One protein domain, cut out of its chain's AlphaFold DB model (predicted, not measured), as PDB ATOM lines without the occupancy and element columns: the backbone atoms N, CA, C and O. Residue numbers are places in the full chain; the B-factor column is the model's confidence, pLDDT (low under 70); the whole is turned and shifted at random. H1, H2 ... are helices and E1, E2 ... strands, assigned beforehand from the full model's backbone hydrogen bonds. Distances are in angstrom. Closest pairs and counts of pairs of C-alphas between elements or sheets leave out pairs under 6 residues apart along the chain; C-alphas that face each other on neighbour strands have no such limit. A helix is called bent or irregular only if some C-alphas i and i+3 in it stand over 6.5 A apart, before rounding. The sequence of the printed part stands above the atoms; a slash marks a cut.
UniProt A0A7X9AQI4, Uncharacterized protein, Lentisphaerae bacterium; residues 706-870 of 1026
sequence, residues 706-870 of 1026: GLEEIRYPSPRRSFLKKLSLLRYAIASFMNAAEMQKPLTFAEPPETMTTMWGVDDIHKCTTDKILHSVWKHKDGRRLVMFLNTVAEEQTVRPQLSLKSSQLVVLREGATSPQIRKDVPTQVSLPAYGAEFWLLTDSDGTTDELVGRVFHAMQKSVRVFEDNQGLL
ATOM      1  N   GLY A 706      72.739  64.597 -18.088       77.19
ATOM      2  CA  GLY A 706      73.039  63.784 -19.264       77.19
ATOM      3  C   GLY A 706      74.321  62.984 -19.090       77.19
ATOM      4  O   GLY A 706      75.250  63.401 -18.400       77.19
ATOM      5  N   LEU A 707      74.420  61.845 -19.781       72.81
ATOM      6  CA  LEU A 707      75.648  61.042 -19.770       72.81
ATOM      7  C   LEU A 707      76.879  61.848 -20.218       72.81
ATOM      8  O   LEU A 707      77.977  61.612 -19.726       72.81
ATOM      9  N   GLU A 708      76.701  62.807 -21.124       66.25
ATOM     10  CA  GLU A 708      77.763  63.702 -21.593       66.25
ATOM     11  C   GLU A 708      78.401  64.514 -20.458       66.25
ATOM     12  O   GLU A 708      79.616  64.650 -20.408       66.25
ATOM     13  N   GLU A 709      77.615  64.993 -19.493       69.50
ATOM     14  CA  GLU A 709      78.128  65.760 -18.347       69.50
ATOM     15  C   GLU A 709      78.938  64.880 -17.386       69.50
ATOM     16  O   GLU A 709      79.831  65.353 -16.684       69.50
ATOM     17  N   ILE A 710      78.619  63.586 -17.366       74.81
ATOM     18  CA  ILE A 710      79.135  62.620 -16.400       74.81
ATOM     19  C   ILE A 710      80.339  61.856 -16.948       74.81
ATOM     20  O   ILE A 710      81.270  61.544 -16.209       74.81
ATOM     21  N   ARG A 711      80.346  61.495 -18.230       63.06
ATOM     22  CA  ARG A 711      81.365  60.590 -18.780       63.06
ATOM     23  C   ARG A 711      82.750  61.243 -18.880       63.06
ATOM     24  O   ARG A 711      83.746  60.533 -19.035       63.06
ATOM     25  N   TYR A 712      82.829  62.572 -18.758       66.38
ATOM     26  CA  TYR A 712      84.051  63.354 -18.954       66.38
ATOM     27  C   TYR A 712      84.711  63.813 -17.647       66.38
ATOM     28  O   TYR A 712      84.042  64.425 -16.810       66.38
ATOM     29  N   PRO A 713      86.030  63.595 -17.476       67.06
ATOM     30  CA  PRO A 713      86.765  64.165 -16.355       67.06
ATOM     31  C   PRO A 713      86.764  65.691 -16.469       67.06
ATOM     32  O   PRO A 713      87.272  66.262 -17.431       67.06
ATOM     33  N   SER A 714      86.124  66.346 -15.506       72.75
ATOM     34  CA  SER A 714      86.040  67.800 -15.413       72.75
ATOM     35  C   SER A 714      85.691  68.206 -13.981       72.75
ATOM     36  O   SER A 714      85.072  67.408 -13.264       72.75
ATOM     37  N   PRO A 715      85.966  69.462 -13.583       79.44
ATOM     38  CA  PRO A 715      85.514  69.973 -12.292       79.44
ATOM     39  C   PRO A 715      83.996  69.852 -12.094       79.44
ATOM     40  O   PRO A 715      83.550  69.610 -10.979       79.44
ATOM     41  N   ARG A 716      83.192  69.921 -13.167       83.19
ATOM     42  CA  ARG A 716      81.732  69.718 -13.114       83.19
ATOM     43  C   ARG A 716      81.359  68.311 -12.665       83.19
ATOM     44  O   ARG A 716      80.519  68.148 -11.789       83.19
ATOM     45  N   ARG A 717      82.008  67.291 -13.228       83.88
ATOM     46  CA  ARG A 717      81.775  65.896 -12.843       83.88
ATOM     47  C   ARG A 717      82.220  65.627 -11.407       83.88
ATOM     48  O   ARG A 717      81.474  65.016 -10.647       83.88
ATOM     49  N   SER A 718      83.408  66.101 -11.030       86.56
ATOM     50  CA  SER A 718      83.906  65.995  -9.652       86.56
ATOM     51  C   SER A 718      82.956  66.684  -8.671       86.56
ATOM     52  O   SER A 718      82.622  66.123  -7.626       86.56
ATOM     53  N   PHE A 719      82.425  67.849  -9.050       91.50
ATOM     54  CA  PHE A 719      81.400  68.551  -8.290       91.50
ATOM     55  C   PHE A 719      80.099  67.740  -8.187       91.50
ATOM     56  O   PHE A 719      79.592  67.581  -7.082       91.50
ATOM     57  N   LEU A 720      79.600  67.124  -9.268       91.88
ATOM     58  CA  LEU A 720      78.443  66.211  -9.202       91.88
ATOM     59  C   LEU A 720      78.681  65.035  -8.253       91.88
ATOM     60  O   LEU A 720      77.792  64.706  -7.468       91.88
ATOM     61  N   LYS A 721      79.870  64.414  -8.287       92.56
ATOM     62  CA  LYS A 721      80.216  63.316  -7.369       92.56
ATOM     63  C   LYS A 721      80.140  63.772  -5.918       92.56
ATOM     64  O   LYS A 721      79.497  63.112  -5.102       92.56
ATOM     65  N   LYS A 722      80.713  64.936  -5.612       94.81
ATOM     66  CA  LYS A 722      80.594  65.572  -4.296       94.81
ATOM     67  C   LYS A 722      79.142  65.819  -3.898       94.81
ATOM     68  O   LYS A 722      78.739  65.413  -2.811       94.81
ATOM     69  N   LEU A 723      78.352  66.458  -4.761       96.25
ATOM     70  CA  LEU A 723      76.950  66.752  -4.461       96.25
ATOM     71  C   LEU A 723      76.144  65.468  -4.233       96.25
ATOM     72  O   LEU A 723      75.347  65.428  -3.300       96.25
ATOM     73  N   SER A 724      76.393  64.408  -5.008       95.44
ATOM     74  CA  SER A 724      75.754  63.098  -4.826       95.44
ATOM     75  C   SER A 724      76.098  62.480  -3.467       95.44
ATOM     76  O   SER A 724      75.199  62.091  -2.720       95.44
ATOM     77  N   LEU A 725      77.384  62.459  -3.093       96.75
ATOM     78  CA  LEU A 725      77.849  61.951  -1.795       96.75
ATOM     79  C   LEU A 725      77.219  62.717  -0.625       96.75
ATOM     80  O   LEU A 725      76.706  62.106   0.316       96.75
ATOM     81  N   LEU A 726      77.225  64.052  -0.690       97.88
ATOM     82  CA  LEU A 726      76.639  64.905   0.346       97.88
ATOM     83  C   LEU A 726      75.117  64.739   0.417       97.88
ATOM     84  O   LEU A 726      74.579  64.560   1.510       97.88
ATOM     85  N   ARG A 727      74.420  64.729  -0.730       97.50
ATOM     86  CA  ARG A 727      72.962  64.548  -0.798       97.50
ATOM     87  C   ARG A 727      72.533  63.190  -0.257       97.50
ATOM     88  O   ARG A 727      71.500  63.109   0.413       97.50
ATOM     89  N   TYR A 728      73.307  62.141  -0.532       97.31
ATOM     90  CA  TYR A 728      73.055  60.803  -0.007       97.31
ATOM     91  C   TYR A 728      73.237  60.761   1.516       97.31
ATOM     92  O   TYR A 728      72.369  60.261   2.232       97.31
ATOM     93  N   ALA A 729      74.306  61.376   2.032       97.62
ATOM     94  CA  ALA A 729      74.592  61.415   3.466       97.62
ATOM     95  C   ALA A 729      73.496  62.107   4.295       97.62
ATOM     96  O   ALA A 729      73.237  61.695   5.426       97.62
ATOM     97  N   ILE A 730      72.830  63.125   3.734       97.62
ATOM     98  CA  ILE A 730      71.748  63.858   4.414       97.62
ATOM     99  C   ILE A 730      70.340  63.344   4.086       97.62
ATOM    100  O   ILE A 730      69.374  63.831   4.671       97.62
ATOM    101  N   ALA A 731      70.182  62.374   3.182       97.06
ATOM    102  CA  ALA A 731      68.884  62.040   2.591       97.06
ATOM    103  C   ALA A 731      67.789  61.725   3.621       97.06
ATOM    104  O   ALA A 731      66.722  62.334   3.611       97.06
ATOM    105  N   SER A 732      68.081  60.839   4.573       95.06
ATOM    106  CA  SER A 732      67.137  60.473   5.636       95.06
ATOM    107  C   SER A 732      66.742  61.653   6.532       95.06
ATOM    108  O   SER A 732      65.630  61.674   7.047       95.06
ATOM    109  N   PHE A 733      67.643  62.624   6.734       97.25
ATOM    110  CA  PHE A 733      67.328  63.840   7.487       97.25
ATOM    111  C   PHE A 733      66.390  64.724   6.664       97.25
ATOM    112  O   PHE A 733      65.357  65.169   7.156       97.25
ATOM    113  N   MET A 734      66.694  64.909   5.379       97.62
ATOM    114  CA  MET A 734      65.874  65.714   4.473       97.62
ATOM    115  C   MET A 734      64.458  65.158   4.307       97.62
ATOM    116  O   MET A 734      63.516  65.936   4.230       97.62
ATOM    117  N   ASN A 735      64.271  63.837   4.378       96.88
ATOM    118  CA  ASN A 735      62.953  63.190   4.305       96.88
ATOM    119  C   ASN A 735      61.996  63.576   5.445       96.88
ATOM    120  O   ASN A 735      60.799  63.300   5.372       96.88
ATOM    121  N   ALA A 736      62.504  64.203   6.506       97.12
ATOM    122  CA  ALA A 736      61.699  64.677   7.619       97.12
ATOM    123  C   ALA A 736      62.079  66.085   8.099       97.12
ATOM    124  O   ALA A 736      61.768  66.452   9.238       97.12
ATOM    125  N   ALA A 737      62.719  66.876   7.235       98.00
ATOM    126  CA  ALA A 737      63.099  68.247   7.527       98.00
ATOM    127  C   ALA A 737      62.318  69.257   6.686       98.00
ATOM    128  O   ALA A 737      62.198  69.134   5.471       98.00
ATOM    129  N   GLU A 738      61.807  70.287   7.351       98.06
ATOM    130  CA  GLU A 738      61.187  71.435   6.700       98.06
ATOM    131  C   GLU A 738      62.216  72.554   6.542       98.06
ATOM    132  O   GLU A 738      62.972  72.852   7.475       98.06
ATOM    133  N   MET A 739      62.220  73.213   5.383       98.31
ATOM    134  CA  MET A 739      63.055  74.392   5.173       98.31
ATOM    135  C   MET A 739      62.659  75.494   6.166       98.31
ATOM    136  O   MET A 739      61.494  75.653   6.534       98.31
ATOM    137  N   GLN A 740      63.642  76.242   6.642       97.69
ATOM    138  CA  GLN A 740      63.476  77.394   7.519       97.69
ATOM    139  C   GLN A 740      63.910  78.663   6.788       97.69
ATOM    140  O   GLN A 740      64.507  78.605   5.712       97.69
ATOM    141  N   LYS A 741      63.625  79.813   7.403       96.44
ATOM    142  CA  LYS A 741      64.051  81.110   6.887       96.44
ATOM    143  C   LYS A 741      65.570  81.097   6.634       96.44
ATOM    144  O   LYS A 741      66.306  80.695   7.544       96.44
ATOM    145  N   PRO A 742      66.041  81.528   5.448       95.62
ATOM    146  CA  PRO A 742      67.467  81.682   5.186       95.62
ATOM    147  C   PRO A 742      68.141  82.592   6.217       95.62
ATOM    148  O   PRO A 742      67.517  83.503   6.766       95.62
ATOM    149  N   LEU A 743      69.426  82.348   6.476       95.88
ATOM    150  CA  LEU A 743      70.204  83.192   7.382       95.88
ATOM    151  C   LEU A 743      70.381  84.596   6.808       95.88
ATOM    152  O   LEU A 743      70.517  84.758   5.594       95.88
ATOM    153  N   THR A 744      70.444  85.582   7.700       95.00
ATOM    154  CA  THR A 744      71.015  86.896   7.401       95.00
ATOM    155  C   THR A 744      72.523  86.863   7.628       95.00
ATOM    156  O   THR A 744      73.052  85.987   8.321       95.00
ATOM    157  N   PHE A 745      73.227  87.831   7.056       96.12
ATOM    158  CA  PHE A 745      74.670  87.976   7.198       96.12
ATOM    159  C   PHE A 745      74.997  89.385   7.673       96.12
ATOM    160  O   PHE A 745      74.225  90.311   7.435       96.12
ATOM    161  N   ALA A 746      76.133  89.539   8.359       95.94
ATOM    162  CA  ALA A 746      76.617  90.861   8.756       95.94
ATOM    163  C   ALA A 746      76.840  91.765   7.534       95.94
ATOM    164  O   ALA A 746      76.486  92.933   7.576       95.94
ATOM    165  N   GLU A 747      77.349  91.178   6.449       95.06
ATOM    166  CA  GLU A 747      77.428  91.770   5.115       95.06
ATOM    167  C   GLU A 747      76.830  90.774   4.114       95.06
ATOM    168  O   GLU A 747      77.051  89.569   4.300       95.06
ATOM    169  N   PRO A 748      76.102  91.218   3.073       93.00
ATOM    170  CA  PRO A 748      75.597  90.321   2.037       93.00
ATOM    171  C   PRO A 748      76.724  89.459   1.439       93.00
ATOM    172  O   PRO A 748      77.820  89.984   1.214       93.00
ATOM    173  N   PRO A 749      76.492  88.158   1.177       95.69
ATOM    174  CA  PRO A 749      77.443  87.340   0.435       95.69
ATOM    175  C   PRO A 749      77.799  87.976  -0.914       95.69
ATOM    176  O   PRO A 749      76.976  88.648  -1.538       95.69
ATOM    177  N   GLU A 750      79.028  87.763  -1.382       97.50
ATOM    178  CA  GLU A 750      79.405  88.197  -2.724       97.50
ATOM    179  C   GLU A 750      78.578  87.431  -3.767       97.50
ATOM    180  O   GLU A 750      78.380  86.221  -3.645       97.50
ATOM    181  N   THR A 751      78.112  88.124  -4.804       97.56
ATOM    182  CA  THR A 751      77.292  87.540  -5.872       97.56
ATOM    183  C   THR A 751      78.097  87.285  -7.143       97.56
ATOM    184  O   THR A 751      79.048  88.006  -7.439       97.56
ATOM    185  N   MET A 752      77.656  86.332  -7.963       95.31
ATOM    186  CA  MET A 752      78.098  86.162  -9.349       95.31
ATOM    187  C   MET A 752      76.910  86.260 -10.307       95.31
ATOM    188  O   MET A 752      75.801  85.864  -9.958       95.31
ATOM    189  N   THR A 753      77.146  86.722 -11.536       95.19
ATOM    190  CA  THR A 753      76.137  86.707 -12.605       95.19
ATOM    191  C   THR A 753      76.602  85.818 -13.749       95.19
ATOM    192  O   THR A 753      77.667  86.038 -14.320       95.19
ATOM    193  N   THR A 754      75.788  84.831 -14.112       90.88
ATOM    194  CA  THR A 754      76.073  83.857 -15.177       90.88
ATOM    195  C   THR A 754      74.871  83.723 -16.115       90.88
ATOM    196  O   THR A 754      73.766  84.168 -15.793       90.88
ATOM    197  N   MET A 755      75.069  83.151 -17.306       88.44
ATOM    198  CA  MET A 755      73.963  82.847 -18.220       88.44
ATOM    199  C   MET A 755      73.484  81.429 -17.949       88.44
ATOM    200  O   MET A 755      74.241  80.481 -18.143       88.44
ATOM    201  N   TRP A 756      72.246  81.269 -17.503       88.56
ATOM    202  CA  TRP A 756      71.662  79.957 -17.253       88.56
ATOM    203  C   TRP A 756      70.882  79.521 -18.480       88.56
ATOM    204  O   TRP A 756      70.141  80.319 -19.046       88.56
ATOM    205  N   GLY A 757      71.088  78.271 -18.892       80.12
ATOM    206  CA  GLY A 757      70.362  77.633 -19.982       80.12
ATOM    207  C   GLY A 757      69.537  76.458 -19.466       80.12
ATOM    208  O   GLY A 757      70.042  75.660 -18.670       80.12
ATOM    209  N   VAL A 758      68.274  76.374 -19.892       78.00
ATOM    210  CA  VAL A 758      67.422  75.177 -19.772       78.00
ATOM    211  C   VAL A 758      66.545  75.074 -21.022       78.00
ATOM    212  O   VAL A 758      66.885  74.333 -21.940       78.00
ATOM    213  N   ASP A 759      65.453  75.839 -21.070       77.50
ATOM    214  CA  ASP A 759      64.529  76.002 -22.201       77.50
ATOM    215  C   ASP A 759      64.653  77.387 -22.856       77.50
ATOM    216  O   ASP A 759      64.351  77.550 -24.037       77.50
ATOM    217  N   ASP A 760      65.163  78.364 -22.112       81.06
ATOM    218  CA  ASP A 760      65.675  79.644 -22.590       81.06
ATOM    219  C   ASP A 760      67.094  79.892 -22.045       81.06
ATOM    220  O   ASP A 760      67.637  79.078 -21.294       81.06
ATOM    221  N   ILE A 761      67.708  81.007 -22.455       84.12
ATOM    222  CA  ILE A 761      68.963  81.496 -21.878       84.12
ATOM    223  C   ILE A 761      68.724  82.866 -21.261       84.12
ATOM    224  O   ILE A 761      68.301  83.797 -21.949       84.12
ATOM    225  N   HIS A 762      69.048  83.015 -19.981       88.00
ATOM    226  CA  HIS A 762      68.822  84.253 -19.243       88.00
ATOM    227  C   HIS A 762      69.925  84.519 -18.210       88.00
ATOM    228  O   HIS A 762      70.682  83.630 -17.830       88.00
ATOM    229  N   LYS A 763      70.051  85.782 -17.786       92.62
ATOM    230  CA  LYS A 763      71.015  86.189 -16.757       92.62
ATOM    231  C   LYS A 763      70.486  85.805 -15.379       92.62
ATOM    232  O   LYS A 763      69.433  86.298 -14.983       92.62
ATOM    233  N   CYS A 764      71.250  85.013 -14.640       93.50
ATOM    234  CA  CYS A 764      70.984  84.692 -13.241       93.50
ATOM    235  C   CYS A 764      72.079  85.276 -12.363       93.50
ATOM    236  O   CYS A 764      73.261  85.154 -12.684       93.50
ATOM    237  N   THR A 765      71.674  85.908 -11.264       95.62
ATOM    238  CA  THR A 765      72.587  86.378 -10.220       95.62
ATOM    239  C   THR A 765      72.331  85.564  -8.966       95.62
ATOM    240  O   THR A 765      71.188  85.502  -8.520       95.62
ATOM    241  N   THR A 766      73.374  84.938  -8.434       96.12
ATOM    242  CA  THR A 766      73.319  84.090  -7.237       96.12
ATOM    243  C   THR A 766      74.464  84.449  -6.302       96.12
ATOM    244  O   THR A 766      75.495  84.961  -6.744       96.12
ATOM    245  N   ASP A 767      74.317  84.133  -5.021       97.38
ATOM    246  CA  ASP A 767      75.423  84.220  -4.069       97.38
ATOM    247  C   ASP A 767      76.518  83.207  -4.448       97.38
ATOM    248  O   ASP A 767      76.231  82.082  -4.868       97.38
ATOM    249  N   LYS A 768      77.793  83.587  -4.307       97.75
ATOM    250  CA  LYS A 768      78.934  82.675  -4.497       97.75
ATOM    251  C   LYS A 768      78.943  81.570  -3.435       97.75
ATOM    252  O   LYS A 768      79.285  80.424  -3.741       97.75
ATOM    253  N   ILE A 769      78.539  81.913  -2.208       98.12
ATOM    254  CA  ILE A 769      78.257  80.967  -1.125       98.12
ATOM    255  C   ILE A 769      76.751  80.791  -1.010       98.12
ATOM    256  O   ILE A 769      76.052  81.686  -0.546       98.12
ATOM    257  N   LEU A 770      76.270  79.612  -1.381       98.44
ATOM    258  CA  LEU A 770      74.881  79.230  -1.184       98.44
ATOM    259  C   LEU A 770      74.674  78.714   0.239       98.44
ATOM    260  O   LEU A 770      75.542  78.025   0.789       98.44
ATOM    261  N   HIS A 771      73.500  78.980   0.814       98.31
ATOM    262  CA  HIS A 771      73.127  78.454   2.124       98.31
ATOM    263  C   HIS A 771      71.641  78.135   2.267       98.31
ATOM    264  O   HIS A 771      70.775  78.649   1.559       98.31
ATOM    265  N   SER A 772      71.337  77.289   3.246       98.25
ATOM    266  CA  SER A 772      69.970  77.009   3.679       98.25
ATOM    267  C   SER A 772      69.928  76.508   5.115       98.25
ATOM    268  O   SER A 772      70.945  76.124   5.697       98.25
ATOM    269  N   VAL A 773      68.729  76.531   5.699       98.19
ATOM    270  CA  VAL A 773      68.467  76.070   7.063       98.19
ATOM    271  C   VAL A 773      67.294  75.103   7.023       98.19
ATOM    272  O   VAL A 773      66.258  75.407   6.438       98.19
ATOM    273  N   TRP A 774      67.435  73.958   7.679       98.38
ATOM    274  CA  TRP A 774      66.450  72.881   7.683       98.38
ATOM    275  C   TRP A 774      66.174  72.432   9.104       98.38
ATOM    276  O   TRP A 774      67.105  72.172   9.862       98.38
ATOM    277  N   LYS A 775      64.900  72.334   9.485       97.44
ATOM    278  CA  LYS A 775      64.477  71.848  10.799       97.44
ATOM    279  C   LYS A 775      63.860  70.469  10.651       97.44
ATOM    280  O   LYS A 775      62.798  70.324  10.053       97.44
ATOM    281  N   HIS A 776      64.503  69.477  11.244       97.19
ATOM    282  CA  HIS A 776      63.981  68.125  11.312       97.19
ATOM    283  C   HIS A 776      62.842  68.016  12.331       97.19
ATOM    284  O   HIS A 776      62.757  68.794  13.289       97.19
ATOM    285  N   LYS A 777      61.955  67.035  12.138       95.31
ATOM    286  CA  LYS A 777      60.787  66.815  13.007       95.31
ATOM    287  C   LYS A 777      61.127  66.551  14.478       95.31
ATOM    288  O   LYS A 777      60.291  66.806  15.336       95.31
ATOM    289  N   ASP A 778      62.336  66.068  14.773       93.69
ATOM    290  CA  ASP A 778      62.829  65.863  16.147       93.69
ATOM    291  C   ASP A 778      63.425  67.128  16.791       93.69
ATOM    292  O   ASP A 778      63.864  67.086  17.934       93.69
ATOM    293  N   GLY A 779      63.432  68.261  16.080       93.56
ATOM    294  CA  GLY A 779      63.912  69.547  16.582       93.56
ATOM    295  C   GLY A 779      65.344  69.906  16.182       93.56
ATOM    296  O   GLY A 779      65.685  71.093  16.264       93.56
ATOM    297  N   ARG A 780      66.146  68.950  15.686       95.19
ATOM    298  CA  ARG A 780      67.494  69.226  15.158       95.19
ATOM    299  C   ARG A 780      67.432  70.186  13.973       95.19
ATOM    300  O   ARG A 780      66.482  70.151  13.183       95.19
ATOM    301  N   ARG A 781      68.446  71.043  13.824       96.75
ATOM    302  CA  ARG A 781      68.554  71.960  12.678       96.75
ATOM    303  C   ARG A 781      69.869  71.785  11.944       96.75
ATOM    304  O   ARG A 781      70.919  71.831  12.571       96.75
ATOM    305  N   LEU A 782      69.794  71.644  10.628       97.75
ATOM    306  CA  LEU A 782      70.941  71.579   9.735       97.75
ATOM    307  C   LEU A 782      71.058  72.902   8.978       97.75
ATOM    308  O   LEU A 782      70.108  73.324   8.322       97.75
ATOM    309  N   VAL A 783      72.214  73.546   9.069       98.25
ATOM    310  CA  VAL A 783      72.609  74.649   8.190       98.25
ATOM    311  C   VAL A 783      73.633  74.105   7.209       98.25
ATOM    312  O   VAL A 783      74.565  73.415   7.620       98.25
ATOM    313  N   MET A 784      73.467  74.403   5.929       98.56
ATOM    314  CA  MET A 784      74.410  74.002   4.887       98.56
ATOM    315  C   MET A 784      75.010  75.246   4.250       98.56
ATOM    316  O   MET A 784      74.268  76.178   3.951       98.56
ATOM    317  N   PHE A 785      76.322  75.238   4.026       98.62
ATOM    318  CA  PHE A 785      77.036  76.226   3.224       98.62
ATOM    319  C   PHE A 785      77.789  75.515   2.102       98.62
ATOM    320  O   PHE A 785      78.411  74.473   2.333       98.62
ATOM    321  N   LEU A 786      77.751  76.086   0.901       98.62
ATOM    322  CA  LEU A 786      78.435  75.557  -0.274       98.62
ATOM    323  C   LEU A 786      79.026  76.698  -1.098       98.62
ATOM    324  O   LEU A 786      78.303  77.585  -1.546       98.62
ATOM    325  N   ASN A 787      80.331  76.643  -1.331       97.94
ATOM    326  CA  ASN A 787      81.003  77.498  -2.293       97.94
ATOM    327  C   ASN A 787      80.771  76.964  -3.708       97.94
ATOM    328  O   ASN A 787      80.896  75.767  -3.958       97.94
ATOM    329  N   THR A 788      80.434  77.851  -4.635       97.12
ATOM    330  CA  THR A 788      80.134  77.509  -6.032       97.12
ATOM    331  C   THR A 788      81.130  78.116  -7.019       97.12
ATOM    332  O   THR A 788      80.942  77.995  -8.225       97.12
ATOM    333  N   VAL A 789      82.218  78.723  -6.527       94.69
ATOM    334  CA  VAL A 789      83.303  79.272  -7.351       94.69
ATOM    335  C   VAL A 789      84.642  78.573  -7.106       94.69
ATOM    336  O   VAL A 789      84.846  77.886  -6.104       94.69
ATOM    337  N   ALA A 790      85.573  78.780  -8.040       89.00
ATOM    338  CA  ALA A 790      86.922  78.209  -8.044       89.00
ATOM    339  C   ALA A 790      87.920  78.912  -7.101       89.00
ATOM    340  O   ALA A 790      89.118  78.645  -7.158       89.00
ATOM    341  N   GLU A 791      87.452  79.821  -6.253       89.94
ATOM    342  CA  GLU A 791      88.267  80.614  -5.331       89.94
ATOM    343  C   GLU A 791      87.721  80.503  -3.906       89.94
ATOM    344  O   GLU A 791      86.551  80.173  -3.707       89.94
ATOM    345  N   GLU A 792      88.565  80.751  -2.905       95.06
ATOM    346  CA  GLU A 792      88.123  80.785  -1.510       95.06
ATOM    347  C   GLU A 792      87.122  81.925  -1.290       95.06
ATOM    348  O   GLU A 792      87.252  83.009  -1.859       95.06
ATOM    349  N   GLN A 793      86.118  81.674  -0.455       97.50
ATOM    350  CA  GLN A 793      85.071  82.631  -0.121       97.50
ATOM    351  C   GLN A 793      84.832  82.648   1.387       97.50
ATOM    352  O   GLN A 793      84.905  81.610   2.048       97.50
ATOM    353  N   THR A 794      84.522  83.823   1.939       97.44
ATOM    354  CA  THR A 794      84.241  83.992   3.371       97.44
ATOM    355  C   THR A 794      82.951  84.770   3.594       97.44
ATOM    356  O   THR A 794      82.758  85.839   3.022       97.44
ATOM    357  N   VAL A 795      82.096  84.269   4.486       97.62
ATOM    358  CA  VAL A 795      80.838  84.911   4.899       97.62
ATOM    359  C   VAL A 795      80.722  84.985   6.423       97.62
ATOM    360  O   VAL A 795      81.354  84.216   7.148       97.62
ATOM    361  N   ARG A 796      79.900  85.915   6.925       97.38
ATOM    362  CA  ARG A 796      79.664  86.141   8.366       97.38
ATOM    363  C   ARG A 796      78.184  85.948   8.714       97.38
ATOM    364  O   ARG A 796      77.445  86.936   8.771       97.38
ATOM    365  N   PRO A 797      77.723  84.693   8.867       96.69
ATOM    366  CA  PRO A 797      76.315  84.396   9.107       96.69
ATOM    367  C   PRO A 797      75.867  84.870  10.492       96.69
ATOM    368  O   PRO A 797      76.595  84.755  11.477       96.69
ATOM    369  N   GLN A 798      74.634  85.358  10.581       94.44
ATOM    370  CA  GLN A 798      73.994  85.728  11.837       94.44
ATOM    371  C   GLN A 798      73.061  84.604  12.282       94.44
ATOM    372  O   GLN A 798      71.970  84.410  11.747       94.44
ATOM    373  N   LEU A 799      73.498  83.853  13.289       91.44
ATOM    374  CA  LEU A 799      72.728  82.762  13.870       91.44
ATOM    375  C   LEU A 799      72.902  82.755  15.389       91.44
ATOM    376  O   LEU A 799      74.015  82.750  15.905       91.44
ATOM    377  N   SER A 800      71.787  82.714  16.113       85.56
ATOM    378  CA  SER A 800      71.784  82.475  17.557       85.56
ATOM    379  C   SER A 800      71.771  80.973  17.840       85.56
ATOM    380  O   SER A 800      70.906  80.271  17.301       85.56
ATOM    381  N   LEU A 801      72.633  80.489  18.736       81.25
ATOM    382  CA  LEU A 801      72.539  79.111  19.217       81.25
ATOM    383  C   LEU A 801      71.265  78.955  20.061       81.25
ATOM    384  O   LEU A 801      71.112  79.599  21.095       81.25
ATOM    385  N   LYS A 802      70.336  78.115  19.598       84.31
ATOM    386  CA  LYS A 802      69.086  77.771  20.306       84.31
ATOM    387  C   LYS A 802      69.050  76.301  20.751       84.31
ATOM    388  O   LYS A 802      67.967  75.762  20.948       84.31
ATOM    389  N   SER A 803      70.215  75.669  20.847       85.81
ATOM    390  CA  SER A 803      70.401  74.261  21.215       85.81
ATOM    391  C   SER A 803      71.585  74.124  22.171       85.81
ATOM    392  O   SER A 803      72.394  75.046  22.279       85.81
ATOM    393  N   SER A 804      71.696  72.995  22.869       85.75
ATOM    394  CA  SER A 804      72.762  72.752  23.849       85.75
ATOM    395  C   SER A 804      74.156  72.741  23.215       85.75
ATOM    396  O   SER A 804      75.129  73.140  23.863       85.75
ATOM    397  N   GLN A 805      74.249  72.333  21.946       91.62
ATOM    398  CA  GLN A 805      75.498  72.314  21.198       91.62
ATOM    399  C   GLN A 805      75.327  72.512  19.690       91.62
ATOM    400  O   GLN A 805      74.244  72.376  19.112       91.62
ATOM    401  N   LEU A 806      76.459  72.824  19.063       94.69
ATOM    402  CA  LEU A 806      76.657  72.930  17.628       94.69
ATOM    403  C   LEU A 806      77.735  71.934  17.196       94.69
ATOM    404  O   LEU A 806      78.854  71.985  17.704       94.69
ATOM    405  N   VAL A 807      77.425  71.076  16.229       96.19
ATOM    406  CA  VAL A 807      78.419  70.232  15.556       96.19
ATOM    407  C   VAL A 807      78.752  70.855  14.207       96.19
ATOM    408  O   VAL A 807      77.883  70.983  13.348       96.19
ATOM    409  N   VAL A 808      80.008  71.253  14.021       96.50
ATOM    410  CA  VAL A 808      80.534  71.797  12.766       96.50
ATOM    411  C   VAL A 808      81.250  70.687  12.004       96.50
ATOM    412  O   VAL A 808      82.209  70.083  12.491       96.50
ATOM    413  N   LEU A 809      80.768  70.433  10.793       96.31
ATOM    414  CA  LEU A 809      81.287  69.450   9.854       96.31
ATOM    415  C   LEU A 809      81.929  70.224   8.711       96.31
ATOM    416  O   LEU A 809      81.233  70.779   7.863       96.31
ATOM    417  N   ARG A 810      83.259  70.306   8.739       94.19
ATOM    418  CA  ARG A 810      84.050  71.019   7.738       94.19
ATOM    419  C   ARG A 810      84.759  70.022   6.839       94.19
ATOM    420  O   ARG A 810      85.416  69.096   7.315       94.19
ATOM    421  N   GLU A 811      84.659  70.248   5.540       92.88
ATOM    422  CA  GLU A 811      85.428  69.503   4.556       92.88
ATOM    423  C   GLU A 811      86.938  69.646   4.800       92.88
ATOM    424  O   GLU A 811      87.444  70.738   5.051       92.88
ATOM    425  N   GLY A 812      87.657  68.522   4.795       86.31
ATOM    426  CA  GLY A 812      89.091  68.474   5.105       86.31
ATOM    427  C   GLY A 812      89.451  68.455   6.597       86.31
ATOM    428  O   GLY A 812      90.619  68.260   6.926       86.31
ATOM    429  N   ALA A 813      88.494  68.605   7.520       91.25
ATOM    430  CA  ALA A 813      88.774  68.472   8.954       91.25
ATOM    431  C   ALA A 813      89.058  67.012   9.347       91.25
ATOM    432  O   ALA A 813      88.455  66.098   8.802       91.25
ATOM    433  N   THR A 814      89.925  66.766  10.332       92.12
ATOM    434  CA  THR A 814      90.246  65.399  10.798       92.12
ATOM    435  C   THR A 814      89.192  64.794  11.729       92.12
ATOM    436  O   THR A 814      89.163  63.578  11.907       92.12
ATOM    437  N   SER A 815      88.304  65.613  12.299       92.50
ATOM    438  CA  SER A 815      87.163  65.186  13.116       92.50
ATOM    439  C   SER A 815      86.036  66.236  13.116       92.50
ATOM    440  O   SER A 815      86.297  67.414  12.839       92.50
ATOM    441  N   PRO A 816      84.784  65.850  13.441       94.06
ATOM    442  CA  PRO A 816      83.705  66.796  13.737       94.06
ATOM    443  C   PRO A 816      84.062  67.724  14.905       94.06
ATOM    444  O   PRO A 816      84.587  67.274  15.925       94.06
ATOM    445  N   GLN A 817      83.743  69.015  14.790       93.88
ATOM    446  CA  GLN A 817      84.017  69.998  15.842       93.88
ATOM    447  C   GLN A 817      82.756  70.274  16.661       93.88
ATOM    448  O   GLN A 817      81.771  70.781  16.132       93.88
ATOM    449  N   ILE A 818      82.791  69.988  17.961       93.12
ATOM    450  CA  ILE A 818      81.678  70.261  18.878       93.12
ATOM    451  C   ILE A 818      81.912  71.594  19.581       93.12
ATOM    452  O   ILE A 818      82.977  71.828  20.152       93.12
ATOM    453  N   ARG A 819      80.910  72.473  19.543       92.25
ATOM    454  CA  ARG A 819      80.985  73.841  20.059       92.25
ATOM    455  C   ARG A 819      79.773  74.195  20.914       92.25
ATOM    456  O   ARG A 819      78.675  73.683  20.706       92.25
ATOM    457  N   LYS A 820      79.981  75.120  21.855       90.06
ATOM    458  CA  LYS A 820      78.923  75.749  22.674       90.06
ATOM    459  C   LYS A 820      78.570  77.163  22.206       90.06
ATOM    460  O   LYS A 820      77.767  77.846  22.830       90.06
ATOM    461  N   ASP A 821      79.191  77.604  21.121       90.38
ATOM    462  CA  ASP A 821      79.035  78.914  20.513       90.38
ATOM    463  C   ASP A 821      78.987  78.786  18.983       90.38
ATOM    464  O   ASP A 821      79.450  77.796  18.410       90.38
ATOM    465  N   VAL A 822      78.394  79.780  18.316       90.88
ATOM    466  CA  VAL A 822      78.292  79.809  16.849       90.88
ATOM    467  C   VAL A 822      79.542  80.478  16.264       90.88
ATOM    468  O   VAL A 822      79.904  81.562  16.727       90.88
ATOM    469  N   PRO A 823      80.208  79.886  15.251       92.00
ATOM    470  CA  PRO A 823      81.273  80.564  14.522       92.00
ATOM    471  C   PRO A 823      80.806  81.914  13.963       92.00
ATOM    472  O   PRO A 823      79.740  82.008  13.360       92.00
ATOM    473  N   THR A 824      81.627  82.954  14.114       91.31
ATOM    474  CA  THR A 824      81.340  84.297  13.576       91.31
ATOM    475  C   THR A 824      81.593  84.413  12.072       91.31
ATOM    476  O   THR A 824      81.166  85.382  11.447       91.31
ATOM    477  N   GLN A 825      82.300  83.441  11.491       95.25
ATOM    478  CA  GLN A 825      82.641  83.392  10.075       95.25
ATOM    479  C   GLN A 825      82.704  81.950   9.566       95.25
ATOM    480  O   GLN A 825      83.036  81.033  10.322       95.25
ATOM    481  N   VAL A 826      82.429  81.786   8.275       96.75
ATOM    482  CA  VAL A 826      82.613  80.551   7.504       96.75
ATOM    483  C   VAL A 826      83.520  80.887   6.328       96.75
ATOM    484  O   VAL A 826      83.169  81.758   5.533       96.75
ATOM    485  N   SER A 827      84.660  80.206   6.225       96.75
ATOM    486  CA  SER A 827      85.600  80.326   5.105       96.75
ATOM    487  C   SER A 827      85.667  78.985   4.386       96.75
ATOM    488  O   SER A 827      86.027  77.978   4.998       96.75
ATOM    489  N   LEU A 828      85.273  78.963   3.114       96.75
ATOM    490  CA  LEU A 828      85.211  77.753   2.299       96.75
ATOM    491  C   LEU A 828      86.236  77.833   1.167       96.75
ATOM    492  O   LEU A 828      86.218  78.820   0.426       96.75
ATOM    493  N   PRO A 829      87.069  76.793   0.966       94.25
ATOM    494  CA  PRO A 829      87.939  76.719  -0.203       94.25
ATOM    495  C   PRO A 829      87.106  76.631  -1.491       94.25
ATOM    496  O   PRO A 829      85.879  76.497  -1.440       94.25
ATOM    497  N   ALA A 830      87.772  76.682  -2.647       91.38
ATOM    498  CA  ALA A 830      87.149  76.487  -3.955       91.38
ATOM    499  C   ALA A 830      86.201  75.275  -3.951       91.38
ATOM    500  O   ALA A 830      86.590  74.171  -3.567       91.38
ATOM    501  N   TYR A 831      84.943  75.498  -4.337       93.88
ATOM    502  CA  TYR A 831      83.870  74.497  -4.335       93.88
ATOM    503  C   TYR A 831      83.585  73.793  -2.992       93.88
ATOM    504  O   TYR A 831      82.872  72.790  -2.977       93.88
ATOM    505  N   GLY A 832      84.152  74.257  -1.873       95.50
ATOM    506  CA  GLY A 832      84.082  73.648  -0.541       95.50
ATOM    507  C   GLY A 832      82.693  73.684   0.106       95.50
ATOM    508  O   GLY A 832      81.858  74.510  -0.253       95.50
ATOM    509  N   ALA A 833      82.448  72.807   1.082       97.88
ATOM    510  CA  ALA A 833      81.208  72.758   1.859       97.88
ATOM    511  C   ALA A 833      81.464  72.696   3.378       97.88
ATOM    512  O   ALA A 833      82.425  72.081   3.847       97.88
ATOM    513  N   GLU A 834      80.563  73.292   4.159       98.00
ATOM    514  CA  GLU A 834      80.547  73.194   5.625       98.00
ATOM    515  C   GLU A 834      79.106  73.090   6.117       98.00
ATOM    516  O   GLU A 834      78.258  73.897   5.735       98.00
ATOM    517  N   PHE A 835      78.816  72.092   6.955       98.06
ATOM    518  CA  PHE A 835      77.483  71.864   7.517       98.06
ATOM    519  C   PHE A 835      77.507  72.057   9.032       98.06
ATOM    520  O   PHE A 835      78.427  71.606   9.718       98.06
ATOM    521  N   TRP A 836      76.472  72.695   9.567       97.50
ATOM    522  CA  TRP A 836      76.285  72.902  10.999       97.50
ATOM    523  C   TRP A 836      75.033  72.181  11.480       97.50
ATOM    524  O   TRP A 836      73.930  72.484  11.030       97.50
ATOM    525  N   LEU A 837      75.187  71.270  12.436       97.00
ATOM    526  CA  LEU A 837      74.072  70.599  13.096       97.00
ATOM    527  C   LEU A 837      73.872  71.185  14.497       97.00
ATOM    528  O   LEU A 837      74.699  70.998  15.386       97.00
ATOM    529  N   LEU A 838      72.756  71.881  14.697       95.31
ATOM    530  CA  LEU A 838      72.296  72.317  16.011       95.31
ATOM    531  C   LEU A 838      71.464  71.188  16.614       95.31
ATOM    532  O   LEU A 838      70.453  70.778  16.029       95.31
ATOM    533  N   THR A 839      71.886  70.695  17.774       92.31
ATOM    534  CA  THR A 839      71.235  69.571  18.447       92.31
ATOM    535  C   THR A 839      71.320  69.697  19.965       92.31
ATOM    536  O   THR A 839      72.259  70.291  20.496       92.31
ATOM    537  N   ASP A 840      70.324  69.137  20.650       89.44
ATOM    538  CA  ASP A 840      70.321  68.994  22.106       89.44
ATOM    539  C   ASP A 840      70.869  67.628  22.567       89.44
ATOM    540  O   ASP A 840      71.230  67.474  23.734       89.44
ATOM    541  N   SER A 841      70.956  66.648  21.656       84.06
ATOM    542  CA  SER A 841      71.500  65.299  21.888       84.06
ATOM    543  C   SER A 841      73.016  65.262  21.739       84.06
ATOM    544  O   SER A 841      73.560  66.122  21.059       84.06
ATOM    545  N   ASP A 842      73.695  64.250  22.296       79.56
ATOM    546  CA  ASP A 842      75.150  64.065  22.150       79.56
ATOM    547  C   ASP A 842      75.578  63.893  20.678       79.56
ATOM    548  O   ASP A 842      75.456  62.814  20.092       79.56
ATOM    549  N   GLY A 843      76.110  64.968  20.092       72.81
ATOM    550  CA  GLY A 843      76.539  65.033  18.699       72.81
ATOM    551  C   GLY A 843      77.693  64.097  18.329       72.81
ATOM    552  O   GLY A 843      77.912  63.882  17.140       72.81
ATOM    553  N   THR A 844      78.411  63.510  19.298       71.81
ATOM    554  CA  THR A 844      79.461  62.508  19.020       71.81
ATOM    555  C   THR A 844      78.897  61.163  18.560       71.81
ATOM    556  O   THR A 844      79.583  60.415  17.867       71.81
ATOM    557  N   THR A 845      77.648  60.867  18.926       75.19
ATOM    558  CA  THR A 845      76.969  59.591  18.644       75.19
ATOM    559  C   THR A 845      75.926  59.690  17.532       75.19
ATOM    560  O   THR A 845      75.273  58.700  17.209       75.19
ATOM    561  N   ASP A 846      75.752  60.872  16.934       85.62
ATOM    562  CA  ASP A 846      74.732  61.092  15.910       85.62
ATOM    563  C   ASP A 846      75.133  60.422  14.581       85.62
ATOM    564  O   ASP A 846      76.153  60.742  13.965       85.62
ATOM    565  N   GLU A 847      74.306  59.492  14.104       90.88
ATOM    566  CA  GLU A 847      74.529  58.770  12.847       90.88
ATOM    567  C   GLU A 847      74.609  59.711  11.629       90.88
ATOM    568  O   GLU A 847      75.355  59.453  10.678       90.88
ATOM    569  N   LEU A 848      73.870  60.828  11.642       94.12
ATOM    570  CA  LEU A 848      73.960  61.849  10.595       94.12
ATOM    571  C   LEU A 848      75.354  62.477  10.571       94.12
ATOM    572  O   LEU A 848      75.925  62.639   9.493       94.12
ATOM    573  N   VAL A 849      75.910  62.796  11.744       95.31
ATOM    574  CA  VAL A 849      77.261  63.361  11.875       95.31
ATOM    575  C   VAL A 849      78.286  62.410  11.270       95.31
ATOM    576  O   VAL A 849      79.094  62.841  10.450       95.31
ATOM    577  N   GLY A 850      78.207  61.115  11.594       94.38
ATOM    578  CA  GLY A 850      79.097  60.098  11.032       94.38
ATOM    579  C   GLY A 850      79.019  60.008   9.503       94.38
ATOM    580  O   GLY A 850      80.049  60.062   8.827       94.38
ATOM    581  N   ARG A 851      77.805  59.930   8.938       95.56
ATOM    582  CA  ARG A 851      77.606  59.837   7.479       95.56
ATOM    583  C   ARG A 851      78.074  61.081   6.736       95.56
ATOM    584  O   ARG A 851      78.777  60.959   5.735       95.56
ATOM    585  N   VAL A 852      77.710  62.269   7.218       96.50
ATOM    586  CA  VAL A 852      78.102  63.539   6.587       96.50
ATOM    587  C   VAL A 852      79.609  63.742   6.682       96.50
ATOM    588  O   VAL A 852      80.233  64.094   5.685       96.50
ATOM    589  N   PHE A 853      80.215  63.466   7.840       95.31
ATOM    590  CA  PHE A 853      81.662  63.574   8.003       95.31
ATOM    591  C   PHE A 853      82.409  62.640   7.041       95.31
ATOM    592  O   PHE A 853      83.339  63.074   6.361       95.31
ATOM    593  N   HIS A 854      81.964  61.387   6.904       94.31
ATOM    594  CA  HIS A 854      82.530  60.435   5.942       94.31
ATOM    595  C   HIS A 854      82.399  60.915   4.490       94.31
ATOM    596  O   HIS A 854      83.365  60.863   3.727       94.31
ATOM    597  N   ALA A 855      81.232  61.440   4.108       95.19
ATOM    598  CA  ALA A 855      81.028  62.016   2.779       95.19
ATOM    599  C   ALA A 855      81.937  63.231   2.526       95.19
ATOM    600  O   ALA A 855      82.487  63.365   1.432       95.19
ATOM    601  N   MET A 856      82.162  64.080   3.532       94.12
ATOM    602  CA  MET A 856      83.095  65.208   3.447       94.12
ATOM    603  C   MET A 856      84.549  64.754   3.285       94.12
ATOM    604  O   MET A 856      85.256  65.323   2.461       94.12
ATOM    605  N   GLN A 857      84.988  63.699   3.985       91.94
ATOM    606  CA  GLN A 857      86.334  63.132   3.796       91.94
ATOM    607  C   GLN A 857      86.560  62.641   2.364       91.94
ATOM    608  O   GLN A 857      87.621  62.872   1.786       91.94
ATOM    609  N   LYS A 858      85.554  61.984   1.776       89.50
ATOM    610  CA  LYS A 858      85.603  61.565   0.371       89.50
ATOM    611  C   LYS A 858      85.597  62.761  -0.581       89.50
ATOM    612  O   LYS A 858      86.357  62.765  -1.546       89.50
ATOM    613  N   SER A 859      84.778  63.774  -0.291       85.81
ATOM    614  CA  SER A 859      84.593  64.964  -1.135       85.81
ATOM    615  C   SER A 859      85.882  65.756  -1.351       85.81
ATOM    616  O   SER A 859      86.090  66.249  -2.450       85.81
ATOM    617  N   VAL A 860      86.797  65.793  -0.376       81.12
ATOM    618  CA  VAL A 860      88.109  66.455  -0.529       81.12
ATOM    619  C   VAL A 860      88.891  65.907  -1.726       81.12
ATOM    620  O   VAL A 860      89.547  66.656  -2.441       81.12
ATOM    621  N   ARG A 861      88.802  64.593  -1.966       76.56
ATOM    622  CA  ARG A 861      89.624  63.891  -2.961       76.56
ATOM    623  C   ARG A 861      88.971  63.793  -4.338       76.56
ATOM    624  O   ARG A 861      89.609  63.336  -5.278       76.56
ATOM    625  N   VAL A 862      87.711  64.207  -4.507       76.75
ATOM    626  CA  VAL A 862      87.016  64.034  -5.803       76.75
ATOM    627  C   VAL A 862      87.589  64.919  -6.908       76.75
ATOM    628  O   VAL A 862      87.454  64.595  -8.085       76.75
ATOM    629  N   PHE A 863      88.225  66.035  -6.546       70.44
ATOM    630  CA  PHE A 863      88.933  66.902  -7.492       70.44
ATOM    631  C   PHE A 863      90.351  66.398  -7.808       70.44
ATOM    632  O   PHE A 863      90.982  66.904  -8.728       70.44
ATOM    633  N   GLU A 864      90.826  65.368  -7.101       66.31
ATOM    634  CA  GLU A 864      92.069  64.643  -7.404       66.31
ATOM    635  C   GLU A 864      91.810  63.449  -8.356       66.31
ATOM    636  O   GLU A 864      92.747  62.848  -8.884       66.31
ATOM    637  N   ASP A 865      90.537  63.099  -8.601       64.75
ATOM    638  CA  ASP A 865      90.117  61.968  -9.436       64.75
ATOM    639  C   ASP A 865      90.101  62.313 -10.938       64.75
ATOM    640  O   ASP A 865      89.124  62.829 -11.499       64.75
ATOM    641  N   ASN A 866      91.194  61.953 -11.614       57.81
ATOM    642  CA  ASN A 866      91.383  62.130 -13.055       57.81
ATOM    643  C   ASN A 866      90.710  61.047 -13.931       57.81
ATOM    644  O   ASN A 866      90.870  61.060 -15.155       57.81
ATOM    645  N   GLN A 867      89.961  60.085 -13.371       52.00
ATOM    646  CA  GLN A 867      89.515  58.907 -14.129       52.00
ATOM    647  C   GLN A 867      88.181  59.124 -14.863       52.00
ATOM    648  O   GLN A 867      87.125  59.160 -14.244       52.00
ATOM    649  N   GLY A 868      88.203  59.282 -16.193       53.41
ATOM    650  CA  GLY A 868      87.038  59.278 -17.111       53.41
ATOM    651  C   GLY A 868      86.437  57.887 -17.384       53.41
ATOM    652  O   GLY A 868      87.138  56.891 -17.217       53.41
ATOM    653  N   LEU A 869      85.190  57.803 -17.886       48.66
ATOM    654  CA  LEU A 869      84.649  56.551 -18.448       48.66
ATOM    655  C   LEU A 869      85.500  56.152 -19.667       48.66
ATOM    656  O   LEU A 869      85.447  56.788 -20.721       48.66
ATOM    657  N   LEU A 870      86.285  55.086 -19.526       46.91
ATOM    658  CA  LEU A 870      86.956  54.413 -20.634       46.91
ATOM    659  C   LEU A 870      85.983  53.449 -21.300       46.91
ATOM    660  O   LEU A 870      85.878  52.297 -20.892       46.91
TER     661      LEU A 870
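What this domain is: This is residues 706 to 870 of the 1026 residues of an uncharacterized protein of Lentisphaerae bacterium (UniProt A0A7X9AQI4). A twisted sheet of six strands has two long helices, H2 and H3, packed side by side over one of its faces and running opposite ways. At one end of the sheet the chain of E4 continues from the hairpin E2 and E3, which turns away from the sheet, and the small pair E6 and E9 stands near the ends of E5 and E10. The printed part has 165 residues with three named helices and ten named strands, in the order H1 H2 E1 E2 E3 E4 E5 E6 E7 E8 E9 E10 H3. The sheet's order is E1, E4, E5, E10, E7, E8, antiparallel throughout, and the class is mixed, helices and strands. The whole is compact, with a radius of gyration of the C-alphas of 16.6 A and spans of 47 by 35 by 28 A.

Where its parts are: Begin at C-alpha 707, at (75.648, 61.042, -19.770), where H1 starts and runs to residue 711. Next find H2, residues 715 to 734, 26.2 A long; it has a kink of 39 degrees near residue 728 and is irregular, with C-alphas 729 and 732 7.8 A apart. E1 is residues 737 to 739. E2, residues 751 to 757, 18.6 A, is followed by E3, residues 761 to 767, 19.1 A. Look for C-alpha 769 at (78.257, 80.967, -1.125): there E4 begins, and it runs 22.9 A to residue 776. E5 takes residues 781 to 787, 20.2 A, and E6 residues 793 to 795. E7 is residues 805 to 810, 16.0 A, E8 residues 817 to 819, E9 residues 826 to 828, and E10 residues 833 to 839, 19.6 A. H3, residues 847 to 861, runs 22.4 A to C-alpha 861 at (89.624, 63.891, -2.961).

How they stand to each other: Start with the sheet, which is twisted, its C-alphas lying up to 4.2 A off the best plane; E1 and E8 are its edge strands. Look at N 738 and O 775, 2.9 A, for E1 and E4; at N 774 and O 782, 2.8 A, for the hairpin E4 and E5; and at N 783 and O 836, 2.8 A, for E5 and E10. E10 and E7 have N 809 and O 835 at 2.8 A, and the hairpin E7 and E8 has N 808 and O 817 at 2.8 A. H2 and H3 are on the same face, two layers with the sheet, at heights over the sheet of 8.3 A and 9.1 A. H3 lies over E7 and only just over E10, on which 3 of its C-alphas fall, and runs along the strands, at 5 degrees to E7 on the local plane. H2 lies over none of the strands. H2 and H3 touch at a shallow tilt of 2 degrees, opposite ways, the closest C-alphas being those of Lys 722 and Ser 859, 5.1 A. H1 and H2 touch only at the corner, at Ile 710 and Arg 717, whose C-alphas are 5.5 A apart. E3 runs on into E4 at 72 degrees; in the hairpin E2 and E3, N 754 and O 764 are 2.9 A apart. E6 and E9 have N 795 and O 826 at 2.9 A. Every O i to N i+4 pair is within hydrogen-bond range in H1; H2 has 14 of 16 and H3 10 of 11.

The domain as a whole: The farthest C-alphas, those of Lys 802 and Leu 870, are 50.4 A apart. The printed part has no cut, and its one long link joins E1 to E2, with 11 residues between them. Within that link, residues 744 to 745 pair with residues 797 to 798, antiparallel. The model's mean pLDDT over the printed part is 89.8; look for values under 70 at residues 708 to 709, 711 to 713 and 864 to 870.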